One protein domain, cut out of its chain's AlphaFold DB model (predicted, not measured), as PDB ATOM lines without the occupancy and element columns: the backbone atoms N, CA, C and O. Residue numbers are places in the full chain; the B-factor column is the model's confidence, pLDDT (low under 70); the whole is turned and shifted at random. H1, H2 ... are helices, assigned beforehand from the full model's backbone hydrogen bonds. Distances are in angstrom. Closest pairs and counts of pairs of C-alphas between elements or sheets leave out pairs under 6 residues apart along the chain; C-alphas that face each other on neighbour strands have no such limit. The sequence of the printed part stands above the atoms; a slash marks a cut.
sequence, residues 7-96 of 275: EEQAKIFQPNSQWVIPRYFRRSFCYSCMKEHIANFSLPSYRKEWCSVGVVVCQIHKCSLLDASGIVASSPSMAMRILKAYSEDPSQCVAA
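Overview. This is residues 7 to 96 of the 275 residues of an uncharacterized protein of Pseudomonas sp. SK (UniProt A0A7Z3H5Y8). This domain has little regular structure: it is a body of loops with two helices, H2 and H4, near each other at a steep tilt, short H3 among the loops, and H1 out at one end of the long axis. Short antiparallel pairings tie residues 66 to 67 to residues 28 to 29 and 94 to 95. The printed part has 90 residues, four named helices, H1 to H4, and no named strand; it is all helix, with 33 residues in named elements. It is compact, radius of gyration of the C-alphas 12.9 A, but only just elongated, spanning 42 by 27 by 27 A.

Arrangement. H2, residues 31 to 41, and H4, residues 78 to 88, are close but not clearly touching: their closest C-alphas, of Met 34 and Leu 83, are 7.5 A apart. They run opposite ways at a steep tilt of 65 degrees. H3, residues 48 to 51, is apart from H2 and H4. H1, residues 7 to 13, is apart from H2, H3 and H4. Every O i to N i+4 pair is within hydrogen-bond range in H1, H2 and H4; H3 is too short for one.

Along the chain. H2 measures 15.2 A, H4 15.3 A, H1 10.1 A and H3 5.4 A from first to last C-alpha. C-alpha 7 is at (-28.188, 58.394, 6.796), C-alpha 88 at (-26.309, 41.498, -30.674).

Size, cuts and confidence. The C-alphas of Glu 7 and Ser 91, the two farthest apart, are 41.9 A apart. The printed part has no cut. The links H1 to H2 and H3 to H4 are long. Mean pLDDT of the printed part is 82.7; nine residues are under 70, among them 72 to 74.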
ATOM      1  N   GLU A   7     -29.533  58.983   6.772       74.12
ATOM      2  CA  GLU A   7     -28.188  58.394   6.796       74.12
ATOM      3  C   GLU A   7     -28.118  57.081   6.012       74.12
ATOM      4  O   GLU A   7     -27.143  56.802   5.315       74.12
ATOM      5  N   GLU A   8     -29.179  56.284   6.070       73.62
ATOM      6  CA  GLU A   8     -29.288  55.028   5.340       73.62
ATOM      7  C   GLU A   8     -29.583  55.280   3.852       73.62
ATOM      8  O   GLU A   8     -28.974  54.652   2.988       73.62
ATOM      9  N   GLN A   9     -30.376  56.310   3.527       71.38
ATOM     10  CA  GLN A   9     -30.508  56.810   2.153       71.38
ATOM     11  C   GLN A   9     -29.155  57.271   1.593       71.38
ATOM     12  O   GLN A   9     -28.801  56.937   0.461       71.38
ATOM     13  N   ALA A  10     -28.362  58.000   2.383       69.94
ATOM     14  CA  ALA A  10     -27.035  58.446   1.973       69.94
ATOM     15  C   ALA A  10     -26.119  57.257   1.642       69.94
ATOM     16  O   ALA A  10     -25.488  57.263   0.589       69.94
ATOM     17  N   LYS A  11     -26.122  56.188   2.451       70.94
ATOM     18  CA  LYS A  11     -25.367  54.951   2.163       70.94
ATOM     19  C   LYS A  11     -25.806  54.268   0.861       70.94
ATOM     20  O   LYS A  11     -24.981  53.683   0.153       70.94
ATOM     21  N   ILE A  12     -27.090  54.352   0.512       73.31
ATOM     22  CA  ILE A  12     -27.622  53.786  -0.735       73.31
ATOM     23  C   ILE A  12     -27.076  54.556  -1.947       73.31
ATOM     24  O   ILE A  12     -26.525  53.938  -2.864       73.31
ATOM     25  N   PHE A  13     -27.168  55.890  -1.936       71.62
ATOM     26  CA  PHE A  13     -26.869  56.728  -3.106       71.62
ATOM     27  C   PHE A  13     -25.417  57.205  -3.213       71.62
ATOM     28  O   PHE A  13     -24.968  57.522  -4.318       71.62
ATOM     29  N   GLN A  14     -24.673  57.259  -2.107       71.56
ATOM     30  CA  GLN A  14     -23.273  57.671  -2.141       71.56
ATOM     31  C   GLN A  14     -22.390  56.579  -2.768       71.56
ATOM     32  O   GLN A  14     -22.632  55.374  -2.586       71.56
ATOM     33  N   PRO A  15     -21.376  56.984  -3.552       68.12
ATOM     34  CA  PRO A  15     -20.418  56.053  -4.115       68.12
ATOM     35  C   PRO A  15     -19.525  55.487  -3.007       68.12
ATOM     36  O   PRO A  15     -19.104  56.202  -2.103       68.12
ATOM     37  N   ASN A  16     -19.165  54.211  -3.129       71.38
ATOM     38  CA  ASN A  16     -18.267  53.540  -2.181       71.38
ATOM     39  C   ASN A  16     -16.804  54.021  -2.303       71.38
ATOM     40  O   ASN A  16     -15.940  53.557  -1.574       71.38
ATOM     41  N   SER A  17     -16.513  54.908  -3.255       78.56
ATOM     42  CA  SER A  17     -15.195  55.473  -3.532       78.56
ATOM     43  C   SER A  17     -15.351  56.962  -3.806       78.56
ATOM     44  O   SER A  17     -16.327  57.378  -4.433       78.56
ATOM     45  N   GLN A  18     -14.380  57.768  -3.378       78.62
ATOM     46  CA  GLN A  18     -14.300  59.173  -3.790       78.62
ATOM     47  C   GLN A  18     -13.742  59.313  -5.222       78.62
ATOM     48  O   GLN A  18     -13.942  60.345  -5.863       78.62
ATOM     49  N   TRP A  19     -13.080  58.280  -5.761       87.69
ATOM     50  CA  TRP A  19     -12.457  58.316  -7.085       87.69
ATOM     51  C   TRP A  19     -13.369  57.724  -8.163       87.69
ATOM     52  O   TRP A  19     -13.163  56.634  -8.708       87.69
ATOM     53  N   VAL A  20     -14.436  58.472  -8.444       88.88
ATOM     54  CA  VAL A  20     -15.530  58.045  -9.318       88.88
ATOM     55  C   VAL A  20     -15.303  58.501 -10.757       88.88
ATOM     56  O   VAL A  20     -15.156  59.687 -11.045       88.88
ATOM     57  N   ILE A  21     -15.385  57.554 -11.686       89.00
ATOM     58  CA  ILE A  21     -15.333  57.769 -13.132       89.00
ATOM     59  C   ILE A  21     -16.479  58.716 -13.547       89.00
ATOM     60  O   ILE A  21     -17.641  58.478 -13.185       89.00
ATOM     61  N   PRO A  22     -16.220  59.784 -14.324       86.62
ATOM     62  CA  PRO A  22     -17.269  60.662 -14.834       86.62
ATOM     63  C   PRO A  22     -18.267  59.897 -15.705       86.62
ATOM     64  O   PRO A  22     -17.879  59.007 -16.456       86.62
ATOM     65  N   ARG A  23     -19.558  60.263 -15.655       83.50
ATOM     66  CA  ARG A  23     -20.648  59.511 -16.316       83.50
ATOM     67  C   ARG A  23     -20.361  59.176 -17.784       83.50
ATOM     68  O   ARG A  23     -20.666  58.074 -18.216       83.50
ATOM     69  N   TYR A  24     -19.754  60.104 -18.517       81.38
ATOM     70  CA  TYR A  24     -19.415  59.946 -19.932       81.38
ATOM     71  C   TYR A  24     -18.428  58.796 -20.216       81.38
ATOM     72  O   TYR A  24     -18.471  58.207 -21.292       81.38
ATOM     73  N   PHE A  25     -17.569  58.451 -19.251       82.81
ATOM     74  CA  PHE A  25     -16.559  57.391 -19.361       82.81
ATOM     75  C   PHE A  25     -16.964  56.093 -18.642       82.81
ATOM     76  O   PHE A  25     -16.173  55.154 -18.565       82.81
ATOM     77  N   ARG A  26     -18.191  56.003 -18.107       86.00
ATOM     78  CA  ARG A  26     -18.700  54.792 -17.441       86.00
ATOM     79  C   ARG A  26     -19.187  53.786 -18.481       86.00
ATOM     80  O   ARG A  26     -20.325  53.858 -18.939       86.00
ATOM     81  N   ARG A  27     -18.298  52.867 -18.851       84.44
ATOM     82  CA  ARG A  27     -18.532  51.831 -19.874       84.44
ATOM     83  C   ARG A  27     -18.142  50.411 -19.440       84.44
ATOM     84  O   ARG A  27     -18.357  49.467 -20.192       84.44
ATOM     85  N   SER A  28     -17.644  50.255 -18.212       88.81
ATOM     86  CA  SER A  28     -17.259  48.975 -17.613       88.81
ATOM     87  C   SER A  28     -18.413  48.245 -16.919       88.81
ATOM     88  O   SER A  28     -19.068  48.813 -16.052       88.81
ATOM     89  N   PHE A  29     -18.659  46.977 -17.243       90.56
ATOM     90  CA  PHE A  29     -19.802  46.244 -16.689       90.56
ATOM     91  C   PHE A  29     -19.548  44.745 -16.522       90.56
ATOM     92  O   PHE A  29     -18.642  44.182 -17.127       90.56
ATOM     93  N   CYS A  30     -20.378  44.087 -15.710       91.50
ATOM     94  CA  CYS A  30     -20.462  42.630 -15.657       91.50
ATOM     95  C   CYS A  30     -21.778  42.174 -16.294       91.50
ATOM     96  O   CYS A  30     -22.860  42.545 -15.827       91.50
ATOM     97  N   TYR A  31     -21.692  41.351 -17.340       89.75
ATOM     98  CA  TYR A  31     -22.875  40.857 -18.046       89.75
ATOM     99  C   TYR A  31     -23.762  39.968 -17.160       89.75
ATOM    100  O   TYR A  31     -24.984  40.102 -17.181       89.75
ATOM    101  N   SER A  32     -23.167  39.111 -16.325       90.94
ATOM    102  CA  SER A  32     -23.916  38.249 -15.400       90.94
ATOM    103  C   SER A  32     -24.739  39.058 -14.393       90.94
ATOM    104  O   SER A  32     -25.932  38.796 -14.253       90.94
ATOM    105  N   CYS A  33     -24.173  40.118 -13.801       92.38
ATOM    106  CA  CYS A  33     -24.940  41.046 -12.960       92.38
ATOM    107  C   CYS A  33     -26.095  41.706 -13.720       92.38
ATOM    108  O   CYS A  33     -27.171  41.874 -13.152       92.38
ATOM    109  N   MET A  34     -25.893  42.107 -14.980       90.69
ATOM    110  CA  MET A  34     -26.977  42.704 -15.767       90.69
ATOM    111  C   MET A  34     -28.116  41.705 -15.996       90.69
ATOM    112  O   MET A  34     -29.274  42.070 -15.804       90.69
ATOM    113  N   LYS A  35     -27.804  40.448 -16.340       90.62
ATOM    114  CA  LYS A  35     -28.811  39.387 -16.508       90.62
ATOM    115  C   LYS A  35     -29.602  39.133 -15.227       90.62
ATOM    116  O   LYS A  35     -30.827  39.092 -15.276       90.62
ATOM    117  N   GLU A  36     -28.922  38.999 -14.091       91.75
ATOM    118  CA  GLU A  36     -29.579  38.806 -12.791       91.75
ATOM    119  C   GLU A  36     -30.479  39.986 -12.429       91.75
ATOM    120  O   GLU A  36     -31.596  39.800 -11.956       91.75
ATOM    121  N   HIS A  37     -30.028  41.213 -12.693       89.88
ATOM    122  CA  HIS A  37     -30.828  42.397 -12.407       89.88
ATOM    123  C   HIS A  37     -32.094  42.462 -13.273       89.88
ATOM    124  O   HIS A  37     -33.152  42.843 -12.784       89.88
ATOM    125  N   ILE A  38     -32.017  42.052 -14.542       90.38
ATOM    126  CA  ILE A  38     -33.198  41.940 -15.410       90.38
ATOM    127  C   ILE A  38     -34.134  40.843 -14.904       90.38
ATOM    128  O   ILE A  38     -35.334  41.076 -14.823       90.38
ATOM    129  N   ALA A  39     -33.601  39.677 -14.532       90.00
ATOM    130  CA  ALA A  39     -34.413  38.579 -14.011       90.00
ATOM    131  C   ALA A  39     -35.191  38.988 -12.747       90.00
ATOM    132  O   ALA A  39     -36.350  38.617 -12.595       90.00
ATOM    133  N   ASN A  40     -34.579  39.799 -11.880       90.81
ATOM    134  CA  ASN A  40     -35.179  40.214 -10.612       90.81
ATOM    135  C   ASN A  40     -36.037  41.490 -10.710       90.81
ATOM    136  O   ASN A  40     -36.983  41.646  -9.944       90.81
ATOM    137  N   PHE A  41     -35.719  42.415 -11.625       87.81
ATOM    138  CA  PHE A  41     -36.309  43.767 -11.654       87.81
ATOM    139  C   PHE A  41     -36.771  44.228 -13.045       87.81
ATOM    140  O   PHE A  41     -37.127  45.390 -13.222       87.81
ATOM    141  N   SER A  42     -36.760  43.344 -14.047       86.38
ATOM    142  CA  SER A  42     -37.199  43.587 -15.438       86.38
ATOM    143  C   SER A  42     -36.457  44.690 -16.207       86.38
ATOM    144  O   SER A  42     -36.802  44.982 -17.351       86.38
ATOM    145  N   LEU A  43     -35.421  45.304 -15.627       83.81
ATOM    146  CA  LEU A  43     -34.634  46.369 -16.249       83.81
ATOM    147  C   LEU A  43     -33.141  46.186 -15.947       83.81
ATOM    148  O   LEU A  43     -32.790  45.882 -14.805       83.81
ATOM    149  N   PRO A  44     -32.236  46.407 -16.919       84.25
ATOM    150  CA  PRO A  44     -30.806  46.422 -16.652       84.25
ATOM    151  C   PRO A  44     -30.431  47.698 -15.896       84.25
ATOM    152  O   PRO A  44     -30.778  48.806 -16.311       84.25
ATOM    153  N   SER A  45     -29.667  47.556 -14.816       81.38
ATOM    154  CA  SER A  45     -29.102  48.686 -14.081       81.38
ATOM    155  C   SER A  45     -27.579  48.637 -14.085       81.38
ATOM    156  O   SER A  45     -26.951  47.585 -14.233       81.38
ATOM    157  N   TYR A  46     -26.976  49.815 -13.958       82.94
ATOM    158  CA  TYR A  46     -25.541  49.936 -13.784       82.94
ATOM    159  C   TYR A  46     -25.216  49.918 -12.301       82.94
ATOM    160  O   TYR A  46     -25.761  50.717 -11.538       82.94
ATOM    161  N   ARG A  47     -24.307  49.037 -11.890       86.50
ATOM    162  CA  ARG A  47     -23.876  48.991 -10.497       86.50
ATOM    163  C   ARG A  47     -22.972  50.182 -10.180       86.50
ATOM    164  O   ARG A  47     -22.099  50.544 -10.973       86.50
ATOM    165  N   LYS A  48     -23.173  50.794  -9.009       85.75
ATOM    166  CA  LYS A  48     -22.382  51.954  -8.564       85.75
ATOM    167  C   LYS A  48     -20.905  51.604  -8.389       85.75
ATOM    168  O   LYS A  48     -20.043  52.436  -8.636       85.75
ATOM    169  N   GLU A  49     -20.621  50.355  -8.044       88.19
ATOM    170  CA  GLU A  49     -19.284  49.816  -7.822       88.19
ATOM    171  C   GLU A  49     -18.434  49.848  -9.097       88.19
ATOM    172  O   GLU A  49     -17.253  50.169  -9.037       88.19
ATOM    173  N   TRP A  50     -19.028  49.606 -10.271       89.69
ATOM    174  CA  TRP A  50     -18.307  49.651 -11.553       89.69
ATOM    175  C   TRP A  50     -17.902  51.067 -11.973       89.69
ATOM    176  O   TRP A  50     -17.184  51.252 -12.953       89.69
ATOM    177  N   CYS A  51     -18.392  52.079 -11.256       87.88
ATOM    178  CA  CYS A  51     -18.090  53.475 -11.524       87.88
ATOM    179  C   CYS A  51     -16.813  53.949 -10.819       87.88
ATOM    180  O   CYS A  51     -16.457  55.112 -10.980       87.88
ATOM    181  N   SER A  52     -16.142  53.102 -10.040       91.25
ATOM    182  CA  SER A  52     -14.926  53.457  -9.304       91.25
ATOM    183  C   SER A  52     -13.672  53.064 -10.084       91.25
ATOM    184  O   SER A  52     -13.628  51.996 -10.690       91.25
ATOM    185  N   VAL A  53     -12.626  53.896 -10.039       91.56
ATOM    186  CA  VAL A  53     -11.360  53.624 -10.751       91.56
ATOM    187  C   VAL A  53     -10.714  52.313 -10.291       91.56
ATOM    188  O   VAL A  53     -10.303  51.513 -11.125       91.56
ATOM    189  N   GLY A  54     -10.674  52.053  -8.983       91.62
ATOM    190  CA  GLY A  54     -10.061  50.839  -8.432       91.62
ATOM    191  C   GLY A  54     -10.834  49.544  -8.704       91.62
ATOM    192  O   GLY A  54     -10.378  48.480  -8.299       91.62
ATOM    193  N   VAL A  55     -12.004  49.602  -9.356       92.38
ATOM    194  CA  VAL A  55     -12.840  48.421  -9.608       92.38
ATOM    195  C   VAL A  55     -12.624  47.910 -11.032       92.38
ATOM    196  O   VAL A  55     -13.063  48.514 -12.010       92.38
ATOM    197  N   VAL A  56     -11.944  46.767 -11.132       91.81
ATOM    198  CA  VAL A  56     -11.548  46.111 -12.390       91.81
ATOM    199  C   VAL A  56     -12.145  44.713 -12.564       91.81
ATOM    200  O   VAL A  56     -12.242  44.219 -13.688       91.81
ATOM    201  N   VAL A  57     -12.621  44.103 -11.474       92.19
ATOM    202  CA  VAL A  57     -13.267  42.785 -11.475       92.19
ATOM    203  C   VAL A  57     -14.613  42.809 -10.748       92.19
ATOM    204  O   VAL A  57     -14.830  43.554  -9.786       92.19
ATOM    205  N   CYS A  58     -15.535  41.954 -11.185       92.25
ATOM    206  CA  CYS A  58     -16.803  41.728 -10.513       92.25
ATOM    207  C   CYS A  58     -16.606  40.857  -9.265       92.25
ATOM    208  O   CYS A  58     -16.183  39.707  -9.351       92.25
ATOM    209  N   GLN A  59     -16.978  41.383  -8.098       90.75
ATOM    210  CA  GLN A  59     -16.854  40.654  -6.831       90.75
ATOM    211  C   GLN A  59     -17.924  39.574  -6.638       90.75
ATOM    212  O   GLN A  59     -17.692  38.644  -5.869       90.75
ATOM    213  N   ILE A  60     -19.072  39.701  -7.317       92.31
ATOM    214  CA  ILE A  60     -20.182  38.740  -7.237       92.31
ATOM    215  C   ILE A  60     -19.873  37.535  -8.122       92.31
ATOM    216  O   ILE A  60     -19.752  36.421  -7.629       92.31
ATOM    217  N   HIS A  61     -19.675  37.774  -9.421       91.19
ATOM    218  CA  HIS A  61     -19.491  36.716 -10.423       91.19
ATOM    219  C   HIS A  61     -18.050  36.265 -10.621       91.19
ATOM    220  O   HIS A  61     -17.809  35.414 -11.468       91.19
ATOM    221  N   LYS A  62     -17.107  36.843  -9.868       89.62
ATOM    222  CA  LYS A  62     -15.683  36.486  -9.888       89.62
ATOM    223  C   LYS A  62     -15.084  36.473 -11.300       89.62
ATOM    224  O   LYS A  62     -14.397  35.541 -11.690       89.62
ATOM    225  N   CYS A  63     -15.364  37.524 -12.066       87.25
ATOM    226  CA  CYS A  63     -14.894  37.669 -13.441       87.25
ATOM    227  C   CYS A  63     -14.382  39.085 -13.715       87.25
ATOM    228  O   CYS A  63     -14.729  40.035 -13.005       87.25
ATOM    229  N   SER A  64     -13.575  39.245 -14.762       86.81
ATOM    230  CA  SER A  64     -13.149  40.568 -15.226       86.81
ATOM    231  C   SER A  64     -14.323  41.390 -15.759       86.81
ATOM    232  O   SER A  64     -15.249  40.860 -16.375       86.81
ATOM    233  N   LEU A  65     -14.294  42.705 -15.528       90.19
ATOM    234  CA  LEU A  65     -15.287  43.599 -16.122       90.19
ATOM    235  C   LEU A  65     -15.037  43.764 -17.632       90.19
ATOM    236  O   LEU A  65     -13.898  43.821 -18.100       90.19
ATOM    237  N   LEU A  66     -16.128  43.869 -18.385       88.19
ATOM    238  CA  LEU A  66     -16.155  44.098 -19.830       88.19
ATOM    239  C   LEU A  66     -16.171  45.594 -20.142       88.19
ATOM    240  O   LEU A  66     -16.700  46.371 -19.350       88.19
ATOM    241  N   ASP A  67     -15.654  45.997 -21.304       86.12
ATOM    242  CA  ASP A  67     -15.652  47.383 -21.784       86.12
ATOM    243  C   ASP A  67     -16.503  47.578 -23.040       86.12
ATOM    244  O   ASP A  67     -16.140  47.113 -24.123       86.12
ATOM    245  N   ALA A  68     -17.577  48.361 -22.939       83.81
ATOM    246  CA  ALA A  68     -18.380  48.787 -24.085       83.81
ATOM    247  C   ALA A  68     -17.749  49.996 -24.805       83.81
ATOM    248  O   ALA A  68     -18.323  51.082 -24.883       83.81
ATOM    249  N   SER A  69     -16.528  49.823 -25.317       71.81
ATOM    250  CA  SER A  69     -15.686  50.925 -25.816       71.81
ATOM    251  C   SER A  69     -16.269  51.747 -26.978       71.81
ATOM    252  O   SER A  69     -15.919  52.918 -27.111       71.81
ATOM    253  N   GLY A  70     -17.164  51.168 -27.788       66.94
ATOM    254  CA  GLY A  70     -17.858  51.864 -28.881       66.94
ATOM    255  C   GLY A  70     -19.089  52.665 -28.440       66.94
ATOM    256  O   GLY A  70     -19.663  53.408 -29.233       66.94
ATOM    257  N   ILE A  71     -19.506  52.539 -27.177       71.38
ATOM    258  CA  ILE A  71     -20.711  53.180 -26.652       71.38
ATOM    259  C   ILE A  71     -20.297  54.331 -25.748       71.38
ATOM    260  O   ILE A  71     -19.968  54.157 -24.578       71.38
ATOM    261  N   VAL A  72     -20.348  55.537 -26.305       65.12
ATOM    262  CA  VAL A  72     -20.028  56.762 -25.575       65.12
ATOM    263  C   VAL A  72     -21.283  57.625 -25.484       65.12
ATOM    264  O   VAL A  72     -21.821  58.061 -26.500       65.12
ATOM    265  N   ALA A  73     -21.795  57.836 -24.270       61.88
ATOM    266  CA  ALA A  73     -22.920  58.733 -24.004       61.88
ATOM    267  C   ALA A  73     -23.070  59.024 -22.505       61.88
ATOM    268  O   ALA A  73     -22.749  58.206 -21.653       61.88
ATOM    269  N   SER A  74     -23.669  60.159 -22.162       64.38
ATOM    270  CA  SER A  74     -24.129  60.461 -20.800       64.38
ATOM    271  C   SER A  74     -25.627  60.171 -20.631       64.38
ATOM    272  O   SER A  74     -26.349  60.968 -20.035       64.38
ATOM    273  N   SER A  75     -26.114  59.054 -21.184       70.62
ATOM    274  CA  SER A  75     -27.549  58.733 -21.205       70.62
ATOM    275  C   SER A  75     -27.977  57.869 -20.011       70.62
ATOM    276  O   SER A  75     -27.282  56.901 -19.697       70.62
ATOM    277  N   PRO A  76     -29.153  58.120 -19.400       68.12
ATOM    278  CA  PRO A  76     -29.789  57.180 -18.471       68.12
ATOM    279  C   PRO A  76     -30.011  55.785 -19.081       68.12
ATOM    280  O   PRO A  76     -29.978  54.790 -18.368       68.12
ATOM    281  N   SER A  77     -30.162  55.692 -20.409       78.69
ATOM    282  CA  SER A  77     -30.349  54.425 -21.130       78.69
ATOM    283  C   SER A  77     -29.056  53.633 -21.370       78.69
ATOM    284  O   SER A  77     -29.074  52.646 -22.105       78.69
ATOM    285  N   MET A  78     -27.926  54.039 -20.777       82.62
ATOM    286  CA  MET A  78     -26.617  53.421 -21.020       82.62
ATOM    287  C   MET A  78     -26.610  51.911 -20.754       82.62
ATOM    288  O   MET A  78     -26.151  51.150 -21.600       82.62
ATOM    289  N   ALA A  79     -27.170  51.467 -19.624       85.50
ATOM    290  CA  ALA A  79     -27.228  50.045 -19.282       85.50
ATOM    291  C   ALA A  79     -27.975  49.224 -20.349       85.50
ATOM    292  O   ALA A  79     -27.504  48.165 -20.748       85.50
ATOM    293  N   MET A  80     -29.083  49.757 -20.875       86.56
ATOM    294  CA  MET A  80     -29.847  49.116 -21.948       86.56
ATOM    295  C   MET A  80     -29.064  49.073 -23.265       86.56
ATOM    296  O   MET A  80     -29.066  48.059 -23.954       86.56
ATOM    297  N   ARG A  81     -28.360  50.158 -23.611       86.12
ATOM    298  CA  ARG A  81     -27.534  50.218 -24.828       86.12
ATOM    299  C   ARG A  81     -26.379  49.220 -24.787       86.12
ATOM    300  O   ARG A  81     -26.134  48.554 -25.784       86.12
ATOM    301  N   ILE A  82     -25.700  49.122 -23.646       86.38
ATOM    302  CA  ILE A  82     -24.607  48.169 -23.424       86.38
ATOM    303  C   ILE A  82     -25.121  46.735 -23.504       86.38
ATOM    304  O   ILE A  82     -24.523  45.916 -24.196       86.38
ATOM    305  N   LEU A  83     -26.244  46.447 -22.839       86.94
ATOM    306  CA  LEU A  83     -26.869  45.131 -22.895       86.94
ATOM    307  C   LEU A  83     -27.212  44.747 -24.336       86.94
ATOM    308  O   LEU A  83     -26.831  43.667 -24.774       86.94
ATOM    309  N   LYS A  84     -27.888  45.646 -25.063       86.56
ATOM    310  CA  LYS A  84     -28.271  45.432 -26.459       86.56
ATOM    311  C   LYS A  84     -27.047  45.127 -27.324       86.56
ATOM    312  O   LYS A  84     -27.026  44.095 -27.985       86.56
ATOM    313  N   ALA A  85     -26.014  45.966 -27.250       83.94
ATOM    314  CA  ALA A  85     -24.789  45.767 -28.019       83.94
ATOM    315  C   ALA A  85     -24.118  44.424 -27.706       83.94
ATOM    316  O   ALA A  85     -23.761  43.699 -28.625       83.94
ATOM    317  N   TYR A  86     -24.014  44.051 -26.423       86.25
ATOM    318  CA  TYR A  86     -23.447  42.760 -26.029       86.25
ATOM    319  C   TYR A  86     -24.291  41.573 -26.513       86.25
ATOM    320  O   TYR A  86     -23.740  40.545 -26.889       86.25
ATOM    321  N   SER A  87     -25.622  41.694 -26.484       85.31
ATOM    322  CA  SER A  87     -26.527  40.630 -26.933       85.31
ATOM    323  C   SER A  87     -26.553  40.452 -28.450       85.31
ATOM    324  O   SER A  87     -26.756  39.335 -28.914       85.31
ATOM    325  N   GLU A  88     -26.361  41.534 -29.209       87.25
ATOM    326  CA  GLU A  88     -26.309  41.498 -30.674       87.25
ATOM    327  C   GLU A  88     -24.952  40.983 -31.163       87.25
ATOM    328  O   GLU A  88     -24.901  40.147 -32.061       87.25
ATOM    329  N   ASP A  89     -23.861  41.457 -30.558       82.94
ATOM    330  CA  ASP A  89     -22.502  41.051 -30.902       82.94
ATOM    331  C   ASP A  89     -21.550  41.259 -29.705       82.94
ATOM    332  O   ASP A  89     -21.092  42.380 -29.442       82.94
ATOM    333  N   PRO A  90     -21.190  40.177 -28.988       82.44
ATOM    334  CA  PRO A  90     -20.269  40.243 -27.858       82.44
ATOM    335  C   PRO A  90     -18.907  40.856 -28.198       82.44
ATOM    336  O   PRO A  90     -18.273  41.424 -27.312       82.44
ATOM    337  N   SER A  91     -18.455  40.800 -29.457       77.00
ATOM    338  CA  SER A  91     -17.145  41.330 -29.863       77.00
ATOM    339  C   SER A  91     -17.048  42.860 -29.748       77.00
ATOM    340  O   SER A  91     -15.950  43.411 -29.614       77.00
ATOM    341  N   GLN A  92     -18.192  43.555 -29.706       72.94
ATOM    342  CA  GLN A  92     -18.262  45.001 -29.465       72.94
ATOM    343  C   GLN A  92     -17.847  45.386 -28.038       72.94
ATOM    344  O   GLN A  92     -17.447  46.531 -27.780       72.94
ATOM    345  N   CYS A  93     -17.918  44.432 -27.112       77.75
ATOM    346  CA  CYS A  93     -17.564  44.598 -25.717       77.75
ATOM    347  C   CYS A  93     -16.322  43.767 -25.417       77.75
ATOM    348  O   CYS A  93     -16.355  42.542 -25.400       77.75
ATOM    349  N   VAL A  94     -15.209  44.436 -25.152       71.19
ATOM    350  CA  VAL A  94     -13.930  43.739 -24.997       71.19
ATOM    351  C   VAL A  94     -13.648  43.549 -23.520       71.19
ATOM    352  O   VAL A  94     -13.762  44.496 -22.740       71.19
ATOM    353  N   ALA A  95     -13.301  42.325 -23.127       63.50
ATOM    354  CA  ALA A  95     -12.811  42.062 -21.783       63.50
ATOM    355  C   ALA A  95     -11.538  42.877 -21.499       63.50
ATOM    356  O   ALA A  95     -10.811  43.282 -22.408       63.50
ATOM    357  N   ALA A  96     -11.275  43.144 -20.219       58.97
ATOM    358  CA  ALA A  96     -10.041  43.807 -19.801       58.97
ATOM    359  C   ALA A  96      -8.786  43.072 -20.302       58.97
ATOM    360  O   ALA A  96      -7.825  43.723 -20.711       58.97
TER     361      ALA A  96